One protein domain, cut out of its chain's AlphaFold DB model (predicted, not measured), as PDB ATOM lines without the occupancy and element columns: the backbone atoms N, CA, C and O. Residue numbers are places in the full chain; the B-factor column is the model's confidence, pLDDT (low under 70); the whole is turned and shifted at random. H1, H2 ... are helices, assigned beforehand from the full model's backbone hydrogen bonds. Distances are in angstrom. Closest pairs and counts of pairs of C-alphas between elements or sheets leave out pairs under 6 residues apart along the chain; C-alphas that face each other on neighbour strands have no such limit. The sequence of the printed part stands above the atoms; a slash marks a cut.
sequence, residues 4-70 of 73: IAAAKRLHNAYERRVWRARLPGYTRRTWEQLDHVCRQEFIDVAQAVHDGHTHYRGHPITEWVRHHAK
ATOM      1  N   ILE A   4      13.023  37.336 -28.240       91.38
ATOM      2  CA  ILE A   4      13.919  36.645 -27.300       91.38
ATOM      3  C   ILE A   4      13.127  35.685 -26.403       91.38
ATOM      4  O   ILE A   4      13.573  34.567 -26.146       91.38
ATOM      5  N   ALA A   5      11.944  36.084 -25.928       91.75
ATOM      6  CA  ALA A   5      11.092  35.205 -25.128       91.75
ATOM      7  C   ALA A   5      10.589  34.008 -25.953       91.75
ATOM      8  O   ALA A   5      10.653  32.867 -25.491       91.75
ATOM      9  N   ALA A   6      10.167  34.252 -27.197       92.50
ATOM     10  CA  ALA A   6       9.791  33.214 -28.152       92.50
ATOM     11  C   ALA A   6      10.950  32.248 -28.451       92.50
ATOM     12  O   ALA A   6      10.779  31.032 -28.368       92.50
ATOM     13  N   ALA A   7      12.149  32.777 -28.698       94.75
ATOM     14  CA  ALA A   7      13.359  31.995 -28.927       94.75
ATOM     15  C   ALA A   7      13.718  31.111 -27.722       94.75
ATOM     16  O   ALA A   7      13.982  29.919 -27.881       94.75
ATOM     17  N   LYS A   8      13.635  31.652 -26.499       95.12
ATOM     18  CA  LYS A   8      13.838  30.888 -25.257       95.12
ATOM     19  C   LYS A   8      12.824  29.751 -25.102       95.12
ATOM     20  O   LYS A   8      13.202  28.648 -24.696       95.12
ATOM     21  N   ARG A   9      11.547  29.987 -25.432       94.25
ATOM     22  CA  ARG A   9      10.501  28.946 -25.416       94.25
ATOM     23  C   ARG A   9      10.779  27.856 -26.444       94.25
ATOM     24  O   ARG A   9      10.728  26.676 -26.089       94.25
ATOM     25  N   LEU A  10      11.117  28.247 -27.673       95.19
ATOM     26  CA  LEU A  10      11.463  27.334 -28.758       95.19
ATOM     27  C   LEU A  10      12.675  26.469 -28.390       95.19
ATOM     28  O   LEU A  10      12.608  25.246 -28.502       95.19
ATOM     29  N   HIS A  11      13.734  27.080 -27.858       96.12
ATOM     30  CA  HIS A  11      14.909  26.371 -27.359       96.12
ATOM     31  C   HIS A  11      14.545  25.365 -26.259       96.12
ATOM     32  O   HIS A  11      14.885  24.191 -26.350       96.12
ATOM     33  N   ASN A  12      13.774  25.768 -25.246       94.81
ATOM     34  CA  ASN A  12      13.368  24.849 -24.180       94.81
ATOM     35  C   ASN A  12      12.504  23.684 -24.711       94.81
ATOM     36  O   ASN A  12      12.616  22.545 -24.252       94.81
ATOM     37  N   ALA A  13      11.628  23.938 -25.685       94.62
ATOM     38  CA  ALA A  13      10.877  22.876 -26.353       94.62
ATOM     39  C   ALA A  13      11.806  21.914 -27.117       94.62
ATOM     40  O   ALA A  13      11.610  20.699 -27.043       94.62
ATOM     41  N   TYR A  14      12.836  22.441 -27.787       93.94
ATOM     42  CA  TYR A  14      13.839  21.655 -28.504       93.94
ATOM     43  C   TYR A  14      14.635  20.766 -27.544       93.94
ATOM     44  O   TYR A  14      14.630  19.547 -27.705       93.94
ATOM     45  N   GLU A  15      15.196  21.342 -26.479       94.56
ATOM     46  CA  GLU A  15      15.943  20.607 -25.454       94.56
ATOM     47  C   GLU A  15      15.104  19.474 -24.848       94.56
ATOM     48  O   GLU A  15      15.578  18.351 -24.685       94.56
ATOM     49  N   ARG A  16      13.821  19.733 -24.551       92.19
ATOM     50  CA  ARG A  16      12.897  18.710 -24.036       92.19
ATOM     51  C   ARG A  16      12.629  17.601 -25.048       92.19
ATOM     52  O   ARG A  16      12.569  16.433 -24.659       92.19
ATOM     53  N   ARG A  17      12.445  17.949 -26.323       92.31
ATOM     54  CA  ARG A  17      12.213  16.982 -27.402       92.31
ATOM     55  C   ARG A  17      13.429  16.075 -27.586       92.31
ATOM     56  O   ARG A  17      13.261  14.858 -27.620       92.31
ATOM     57  N   VAL A  18      14.629  16.650 -27.642       91.81
ATOM     58  CA  VAL A  18      15.874  15.891 -27.815       91.81
ATOM     59  C   VAL A  18      16.185  15.035 -26.590       91.81
ATOM     60  O   VAL A  18      16.490  13.851 -26.730       91.81
ATOM     61  N   TRP A  19      16.020  15.585 -25.384       88.94
ATOM     62  CA  TRP A  19      16.203  14.840 -24.139       88.94
ATOM     63  C   TRP A  19      15.315  13.592 -24.073       88.94
ATOM     64  O   TRP A  19      15.784  12.504 -23.741       88.94
ATOM     65  N   ARG A  20      14.033  13.718 -24.445       90.94
ATOM     66  CA  ARG A  20      13.100  12.579 -24.498       90.94
ATOM     67  C   ARG A  20      13.493  11.535 -25.540       90.94
ATOM     68  O   ARG A  20      13.256  10.355 -25.307       90.94
ATOM     69  N   ALA A  21      14.095  11.957 -26.648       92.25
ATOM     70  CA  ALA A  21      14.581  11.058 -27.690       92.25
ATOM     71  C   ALA A  21      15.858  10.293 -27.292       92.25
ATOM     72  O   ALA A  21      16.246   9.378 -28.012       92.25
ATOM     73  N   ARG A  22      16.495  10.635 -26.157       89.81
ATOM     74  CA  ARG A  22      17.716   9.989 -25.638       89.81
ATOM     75  C   ARG A  22      18.832   9.889 -26.687       89.81
ATOM     76  O   ARG A  22      19.466   8.845 -26.817       89.81
ATOM     77  N   LEU A  23      19.059  10.967 -27.444       89.25
ATOM     78  CA  LEU A  23      20.091  10.969 -28.482       89.25
ATOM     79  C   LEU A  23      21.482  10.698 -27.869       89.25
ATOM     80  O   LEU A  23      21.866  11.381 -26.914       89.25
ATOM     81  N   PRO A  24      22.242   9.714 -28.386       88.94
ATOM     82  CA  PRO A  24      23.553   9.372 -27.850       88.94
ATOM     83  C   PRO A  24      24.526  10.542 -28.022       88.94
ATOM     84  O   PRO A  24      24.574  11.174 -29.074       88.94
ATOM     85  N   GLY A  25      25.292  10.842 -26.971       87.06
ATOM     86  CA  GLY A  25      26.250  11.955 -26.966       87.06
ATOM     87  C   GLY A  25      25.621  13.347 -26.840       87.06
ATOM     88  O   GLY A  25      26.343  14.339 -26.867       87.06
ATOM     89  N   TYR A  26      24.298  13.448 -26.677       89.69
ATOM     90  CA  TYR A  26      23.643  14.735 -26.484       89.69
ATOM     91  C   TYR A  26      23.760  15.221 -25.037       89.69
ATOM     92  O   TYR A  26      23.276  14.577 -24.103       89.69
ATOM     93  N   THR A  27      24.331  16.410 -24.854       89.38
ATOM     94  CA  THR A  27      24.320  17.124 -23.575       89.38
ATOM     95  C   THR A  27      23.299  18.246 -23.634       89.38
ATOM     96  O   THR A  27      23.409  19.159 -24.451       89.38
ATOM     97  N   ARG A  28      22.307  18.181 -22.742       89.12
ATOM     98  CA  ARG A  28      21.290  19.223 -22.609       89.12
ATOM     99  C   ARG A  28      21.945  20.545 -22.211       89.12
ATOM    100  O   ARG A  28      22.750  20.565 -21.280       89.12
ATOM    101  N   ARG A  29      21.563  21.638 -22.875       92.88
ATOM    102  CA  ARG A  29      22.080  22.986 -22.598       92.88
ATOM    103  C   ARG A  29      20.965  23.931 -22.161       92.88
ATOM    104  O   ARG A  29      19.816  23.806 -22.577       92.88
ATOM    105  N   THR A  30      21.288  24.873 -21.281       94.50
ATOM    106  CA  THR A  30      20.421  26.017 -20.980       94.50
ATOM    107  C   THR A  30      20.638  27.123 -22.008       94.50
ATOM    108  O   THR A  30      21.611  27.113 -22.760       94.50
ATOM    109  N   TRP A  31      19.724  28.093 -22.052       94.69
ATOM    110  CA  TRP A  31      19.819  29.214 -22.989       94.69
ATOM    111  C   TRP A  31      21.130  29.998 -22.822       94.69
ATOM    112  O   TRP A  31      21.731  30.440 -23.796       94.69
ATOM    113  N   GLU A  32      21.592  30.143 -21.584       94.69
ATOM    114  CA  GLU A  32      22.808  30.864 -21.210       94.69
ATOM    115  C   GLU A  32      24.083  30.114 -21.620       94.69
ATOM    116  O   GLU A  32      25.121  30.739 -21.816       94.69
ATOM    117  N   GLN A  33      24.000  28.789 -21.780       95.56
ATOM    118  CA  GLN A  33      25.107  27.931 -22.215       95.56
ATOM    119  C   GLN A  33      25.259  27.874 -23.739       95.56
ATOM    120  O   GLN A  33      26.256  27.348 -24.235       95.56
ATOM    121  N   LEU A  34      24.279  28.376 -24.492       93.81
ATOM    122  CA  LEU A  34      24.398  28.483 -25.939       93.81
ATOM    123  C   LEU A  34      25.408  29.570 -26.313       93.81
ATOM    124  O   LEU A  34      25.422  30.668 -25.740       93.81
ATOM    125  N   ASP A  35      26.208  29.294 -27.338       94.44
ATOM    126  CA  ASP A  35      27.013  30.333 -27.966       94.44
ATOM    127  C   ASP A  35      26.118  31.420 -28.596       94.44
ATOM    128  O   ASP A  35      24.890  31.296 -28.705       94.44
ATOM    129  N   HIS A  36      26.739  32.541 -28.953       93.44
ATOM    130  CA  HIS A  36      26.025  33.672 -29.537       93.44
ATOM    131  C   HIS A  36      25.347  33.306 -30.865       93.44
ATOM    132  O   HIS A  36      24.245  33.779 -31.137       93.44
ATOM    133  N   VAL A  37      25.978  32.459 -31.680       94.12
ATOM    134  CA  VAL A  37      25.489  32.103 -33.016       94.12
ATOM    135  C   VAL A  37      24.215  31.268 -32.905       94.12
ATOM    136  O   VAL A  37      23.196  31.639 -33.476       94.12
ATOM    137  N   CYS A  38      24.219  30.218 -32.085       94.06
ATOM    138  CA  CYS A  38      23.046  29.397 -31.811       94.06
ATOM    139  C   CYS A  38      21.904  30.220 -31.209       94.06
ATOM    140  O   CYS A  38      20.750  30.043 -31.600       94.06
ATOM    141  N   ARG A  39      22.190  31.138 -30.273       95.94
ATOM    142  CA  ARG A  39      21.151  32.032 -29.731       95.94
ATOM    143  C   ARG A  39      20.534  32.898 -30.818       95.94
ATOM    144  O   ARG A  39      19.309  33.012 -30.859       95.94
ATOM    145  N   GLN A  40      21.364  33.474 -31.685       96.06
ATOM    146  CA  GLN A  40      20.892  34.302 -32.784       96.06
ATOM    147  C   GLN A  40      20.020  33.500 -33.752       96.06
ATOM    148  O   GLN A  40      18.960  33.977 -34.131       96.06
ATOM    149  N   GLU A  41      20.376  32.256 -34.069       95.12
ATOM    150  CA  GLU A  41      19.552  31.409 -34.940       95.12
ATOM    151  C   GLU A  41      18.160  31.137 -34.356       95.12
ATOM    152  O   GLU A  41      17.162  31.235 -35.069       95.12
ATOM    153  N   PHE A  42      18.049  30.864 -33.050       95.50
ATOM    154  CA  PHE A  42      16.734  30.728 -32.410       95.50
ATOM    155  C   PHE A  42      15.926  32.032 -32.451       95.50
ATOM    156  O   PHE A  42      14.705  31.983 -32.620       95.50
ATOM    157  N   ILE A  43      16.588  33.182 -32.287       95.69
ATOM    158  CA  ILE A  43      15.956  34.506 -32.371       95.69
ATOM    159  C   ILE A  43      15.462  34.767 -33.792       95.69
ATOM    160  O   ILE A  43      14.299  35.124 -33.967       95.69
ATOM    161  N   ASP A  44      16.296  34.523 -34.797       95.75
ATOM    162  CA  ASP A  44      15.960  34.731 -36.200       95.75
ATOM    163  C   ASP A  44      14.798  33.834 -36.640       95.75
ATOM    164  O   ASP A  44      13.886  34.292 -37.322       95.75
ATOM    165  N   VAL A  45      14.789  32.563 -36.225       94.94
ATOM    166  CA  VAL A  45      13.681  31.643 -36.521       94.94
ATOM    167  C   VAL A  45      12.393  32.105 -35.841       94.94
ATOM    168  O   VAL A  45      11.327  32.073 -36.457       94.94
ATOM    169  N   ALA A  46      12.465  32.551 -34.584       94.19
ATOM    170  CA  ALA A  46      11.302  33.075 -33.873       94.19
ATOM    171  C   ALA A  46      10.757  34.359 -34.522       94.19
ATOM    172  O   ALA A  46       9.542  34.511 -34.651       94.19
ATOM    173  N   GLN A  47      11.646  35.244 -34.976       93.88
ATOM    174  CA  GLN A  47      11.289  36.445 -35.723       93.88
ATOM    175  C   GLN A  47      10.661  36.080 -37.074       93.88
ATOM    176  O   GLN A  47       9.585  36.566 -37.401       93.88
ATOM    177  N   ALA A  48      11.239  35.120 -37.799       93.62
ATOM    178  CA  ALA A  48      10.702  34.666 -39.075       93.62
ATOM    179  C   ALA A  48       9.276  34.096 -38.943       93.62
ATOM    180  O   ALA A  48       8.413  34.363 -39.778       93.62
ATOM    181  N   VAL A  49       9.003  33.344 -37.870       92.81
ATOM    182  CA  VAL A  49       7.650  32.858 -37.550       92.81
ATOM    183  C   VAL A  49       6.681  34.015 -37.304       92.81
ATOM    184  O   VAL A  49       5.525  33.937 -37.726       92.81
ATOM    185  N   HIS A  50       7.125  35.054 -36.598       90.31
ATOM    186  CA  HIS A  50       6.306  36.224 -36.293       90.31
ATOM    187  C   HIS A  50       5.941  37.021 -37.534       90.31
ATOM    188  O   HIS A  50       4.774  37.362 -37.712       90.31
ATOM    189  N   ASP A  51       6.918  37.226 -38.409       91.06
ATOM    190  CA  ASP A  51       6.760  37.967 -39.658       91.06
ATOM    191  C   ASP A  51       5.977  37.158 -40.714       91.06
ATOM    192  O   ASP A  51       5.729  37.624 -41.823       91.06
ATOM    193  N   GLY A  52       5.552  35.935 -40.375       91.00
ATOM    194  CA  GLY A  52       4.713  35.094 -41.225       91.00
ATOM    195  C   GLY A  52       5.484  34.325 -42.297       91.00
ATOM    196  O   GLY A  52       4.866  33.758 -43.200       91.00
ATOM    197  N   HIS A  53       6.814  34.251 -42.203       93.56
ATOM    198  CA  HIS A  53       7.603  33.457 -43.134       93.56
ATOM    199  C   HIS A  53       7.278  31.966 -43.000       93.56
ATOM    200  O   HIS A  53       7.023  31.419 -41.924       93.56
ATOM    201  N   THR A  54       7.317  31.279 -44.137       92.75
ATOM    202  CA  THR A  54       7.145  29.824 -44.217       92.75
ATOM    203  C   THR A  54       8.474  29.084 -44.306       92.75
ATOM    204  O   THR A  54       8.491  27.868 -44.136       92.75
ATOM    205  N   HIS A  55       9.575  29.802 -44.542       95.44
ATOM    206  CA  HIS A  55      10.922  29.264 -44.707       95.44
ATOM    207  C   HIS A  55      11.947  30.134 -43.970       95.44
ATOM    208  O   HIS A  55      11.795  31.350 -43.898       95.44
ATOM    209  N   TYR A  56      13.010  29.508 -43.470       93.38
ATOM    210  CA  TYR A  56      14.196  30.161 -42.921       93.38
ATOM    211  C   TYR A  56      15.439  29.528 -43.553       93.38
ATOM    212  O   TYR A  56      15.592  28.309 -43.525       93.38
ATOM    213  N   ARG A  57      16.301  30.347 -44.174       92.81
ATOM    214  CA  ARG A  57      17.509  29.898 -44.902       92.81
ATOM    215  C   ARG A  57      17.251  28.739 -45.885       92.81
ATOM    216  O   ARG A  57      18.013  27.785 -45.951       92.81
ATOM    217  N   GLY A  58      16.141  28.802 -46.625       91.25
ATOM    218  CA  GLY A  58      15.756  27.768 -47.598       91.25
ATOM    219  C   GLY A  58      15.117  26.510 -46.997       91.25
ATOM    220  O   GLY A  58      14.611  25.679 -47.745       91.25
ATOM    221  N   HIS A  59      15.056  26.381 -45.667       92.69
ATOM    222  CA  HIS A  59      14.381  25.273 -44.996       92.69
ATOM    223  C   HIS A  59      12.962  25.661 -44.569       92.69
ATOM    224  O   HIS A  59      12.762  26.759 -44.045       92.69
ATOM    225  N   PRO A  60      11.964  24.780 -44.744       95.06
ATOM    226  CA  PRO A  60      10.603  25.059 -44.309       95.06
ATOM    227  C   PRO A  60      10.533  25.174 -42.782       95.06
ATOM    228  O   PRO A  60      11.014  24.313 -42.042       95.06
ATOM    229  N   ILE A  61       9.870  26.224 -42.299       94.25
ATOM    230  CA  ILE A  61       9.553  26.384 -40.883       94.25
ATOM    231  C   ILE A  61       8.409  25.424 -40.559       94.25
ATOM    232  O   ILE A  61       7.255  25.631 -40.942       94.25
ATOM    233  N   THR A  62       8.737  24.342 -39.859       94.31
ATOM    234  CA  THR A  62       7.760  23.297 -39.523       94.31
ATOM    235  C   THR A  62       6.627  23.830 -38.642       94.31
ATOM    236  O   THR A  62       6.772  24.817 -37.917       94.31
ATOM    237  N   GLU A  63       5.478  23.155 -38.670       92.44
ATOM    238  CA  GLU A  63       4.360  23.461 -37.770       92.44
ATOM    239  C   GLU A  63       4.775  23.410 -36.293       92.44
ATOM    240  O   GLU A  63       4.404  24.288 -35.522       92.44
ATOM    241  N   TRP A  64       5.635  22.459 -35.920       93.94
ATOM    242  CA  TRP A  64       6.175  22.350 -34.565       93.94
ATOM    243  C   TRP A  64       6.933  23.617 -34.135       93.94
ATOM    244  O   TRP A  64       6.737  24.113 -33.027       93.94
ATOM    245  N   VAL A  65       7.759  24.184 -35.025       94.19
ATOM    246  CA  VAL A  65       8.463  25.448 -34.756       94.19
ATOM    247  C   VAL A  65       7.463  26.595 -34.633       94.19
ATOM    248  O   VAL A  65       7.534  27.359 -33.674       94.19
ATOM    249  N   ARG A  66       6.485  26.681 -35.545       92.50
ATOM    250  CA  ARG A  66       5.429  27.706 -35.492       92.50
ATOM    251  C   ARG A  66       4.628  27.644 -34.192       92.50
ATOM    252  O   ARG A  66       4.324  28.689 -33.628       92.50
ATOM    253  N   HIS A  67       4.321  26.445 -33.711       92.12
ATOM    254  CA  HIS A  67       3.595  26.228 -32.464       92.12
ATOM    255  C   HIS A  67       4.389  26.706 -31.239       92.12
ATOM    256  O   HIS A  67       3.828  27.358 -30.368       92.12
ATOM    257  N   HIS A  68       5.694  26.425 -31.169       92.19
ATOM    258  CA  HIS A  68       6.511  26.775 -29.998       92.19
ATOM    259  C   HIS A  68       7.131  28.179 -30.034       92.19
ATOM    260  O   HIS A  68       7.538  28.685 -28.985       92.19
ATOM    261  N   ALA A  69       7.221  28.800 -31.211       88.44
ATOM    262  CA  ALA A  69       7.730  30.158 -31.375       88.44
ATOM    263  C   ALA A  69       6.635  31.234 -31.280       88.44
ATOM    264  O   ALA A  69       6.941  32.375 -30.942       88.44
ATOM    265  N   LYS A  70       5.360  30.907 -31.528       80.88
ATOM    266  CA  LYS A  70       4.264  31.861 -31.303       80.88
ATOM    267  C   LYS A  70       4.044  32.088 -29.802       80.88
ATOM    268  O   LYS A  70       4.170  31.167 -28.997       80.88
TER     269      LYS A  70
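Overview. This is residues 4 to 70 of the 73 residues of an uncharacterized protein of Corynebacterium xerosis (UniProt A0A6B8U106). The first part of a long helix, H1, crosses the middle of a second helix, H2, at nearly a right angle, and a short third helix, H3, sits in the corner where they meet and touches both. The rest of H1 runs away from that corner to residues 20 to 25, which stick out free, and the long link of residues 22 to 35 comes back from there as a wide loop to where H2 begins. The second long link, residues 51 to 62, folds back on itself between H2 and H3. The printed part has 67 residues with three named helices, in the order H1, H2, H3, and no named strand; its class is all helix. It is compact, with a radius of gyration of the C-alphas of 12.0 A, and spans 33 by 23 by 20 A.

Arrangement. Start at H1, residues 4 to 21, and look at its residues 4 to 11, which alone touch H2, residues 36 to 50. The closest C-alphas are those of Ala 7 and Ile 43, 5.0 A apart, and the two helices are about perpendicular at 74 degrees. Then look at residues 6 to 13 of H1, which alone touch H3, residues 63 to 69; the closest C-alphas, of Ala 6 and Ala 69, are 4.9 A apart. These two run opposite ways at a steep tilt of 52 degrees. H2 touches H3 with its residues 46 to 50 alone, and the closest C-alphas, of Ala 46 and Ala 69, are 5.2 A apart. Their lines are only just about perpendicular, at 70.2 degrees. The packing is mostly crossed, meaning that the helices that touch stand at large angles to each other. In H1, H2 and H3 every pair of O i and N i+4 is within hydrogen-bond range.

Along the chain. Find C-alpha 4 at (13.919, 36.645, -27.300); from there H1 runs 25.6 A to C-alpha 21 at (14.581, 11.058, -27.690), with y falling. H2 begins at C-alpha 36, at (26.025, 33.672, -29.537), and is 21.0 A long from first to last C-alpha. H3 spans 9.9 A and ends at C-alpha 69, at (7.730, 30.158, -31.375).

Size, cuts and confidence. Look for the two C-alphas farthest apart at Pro 24 and Asp 51, 35.2 A. The links from H1 to H2, 14 residues, and from H2 to H3, 12 residues, are both long. In the second, residues 55 to 56 pair with residues 59 to 60 in a short antiparallel pairing. The printed part has no cut, its mean pLDDT is 92.8, and no printed residue is under 70.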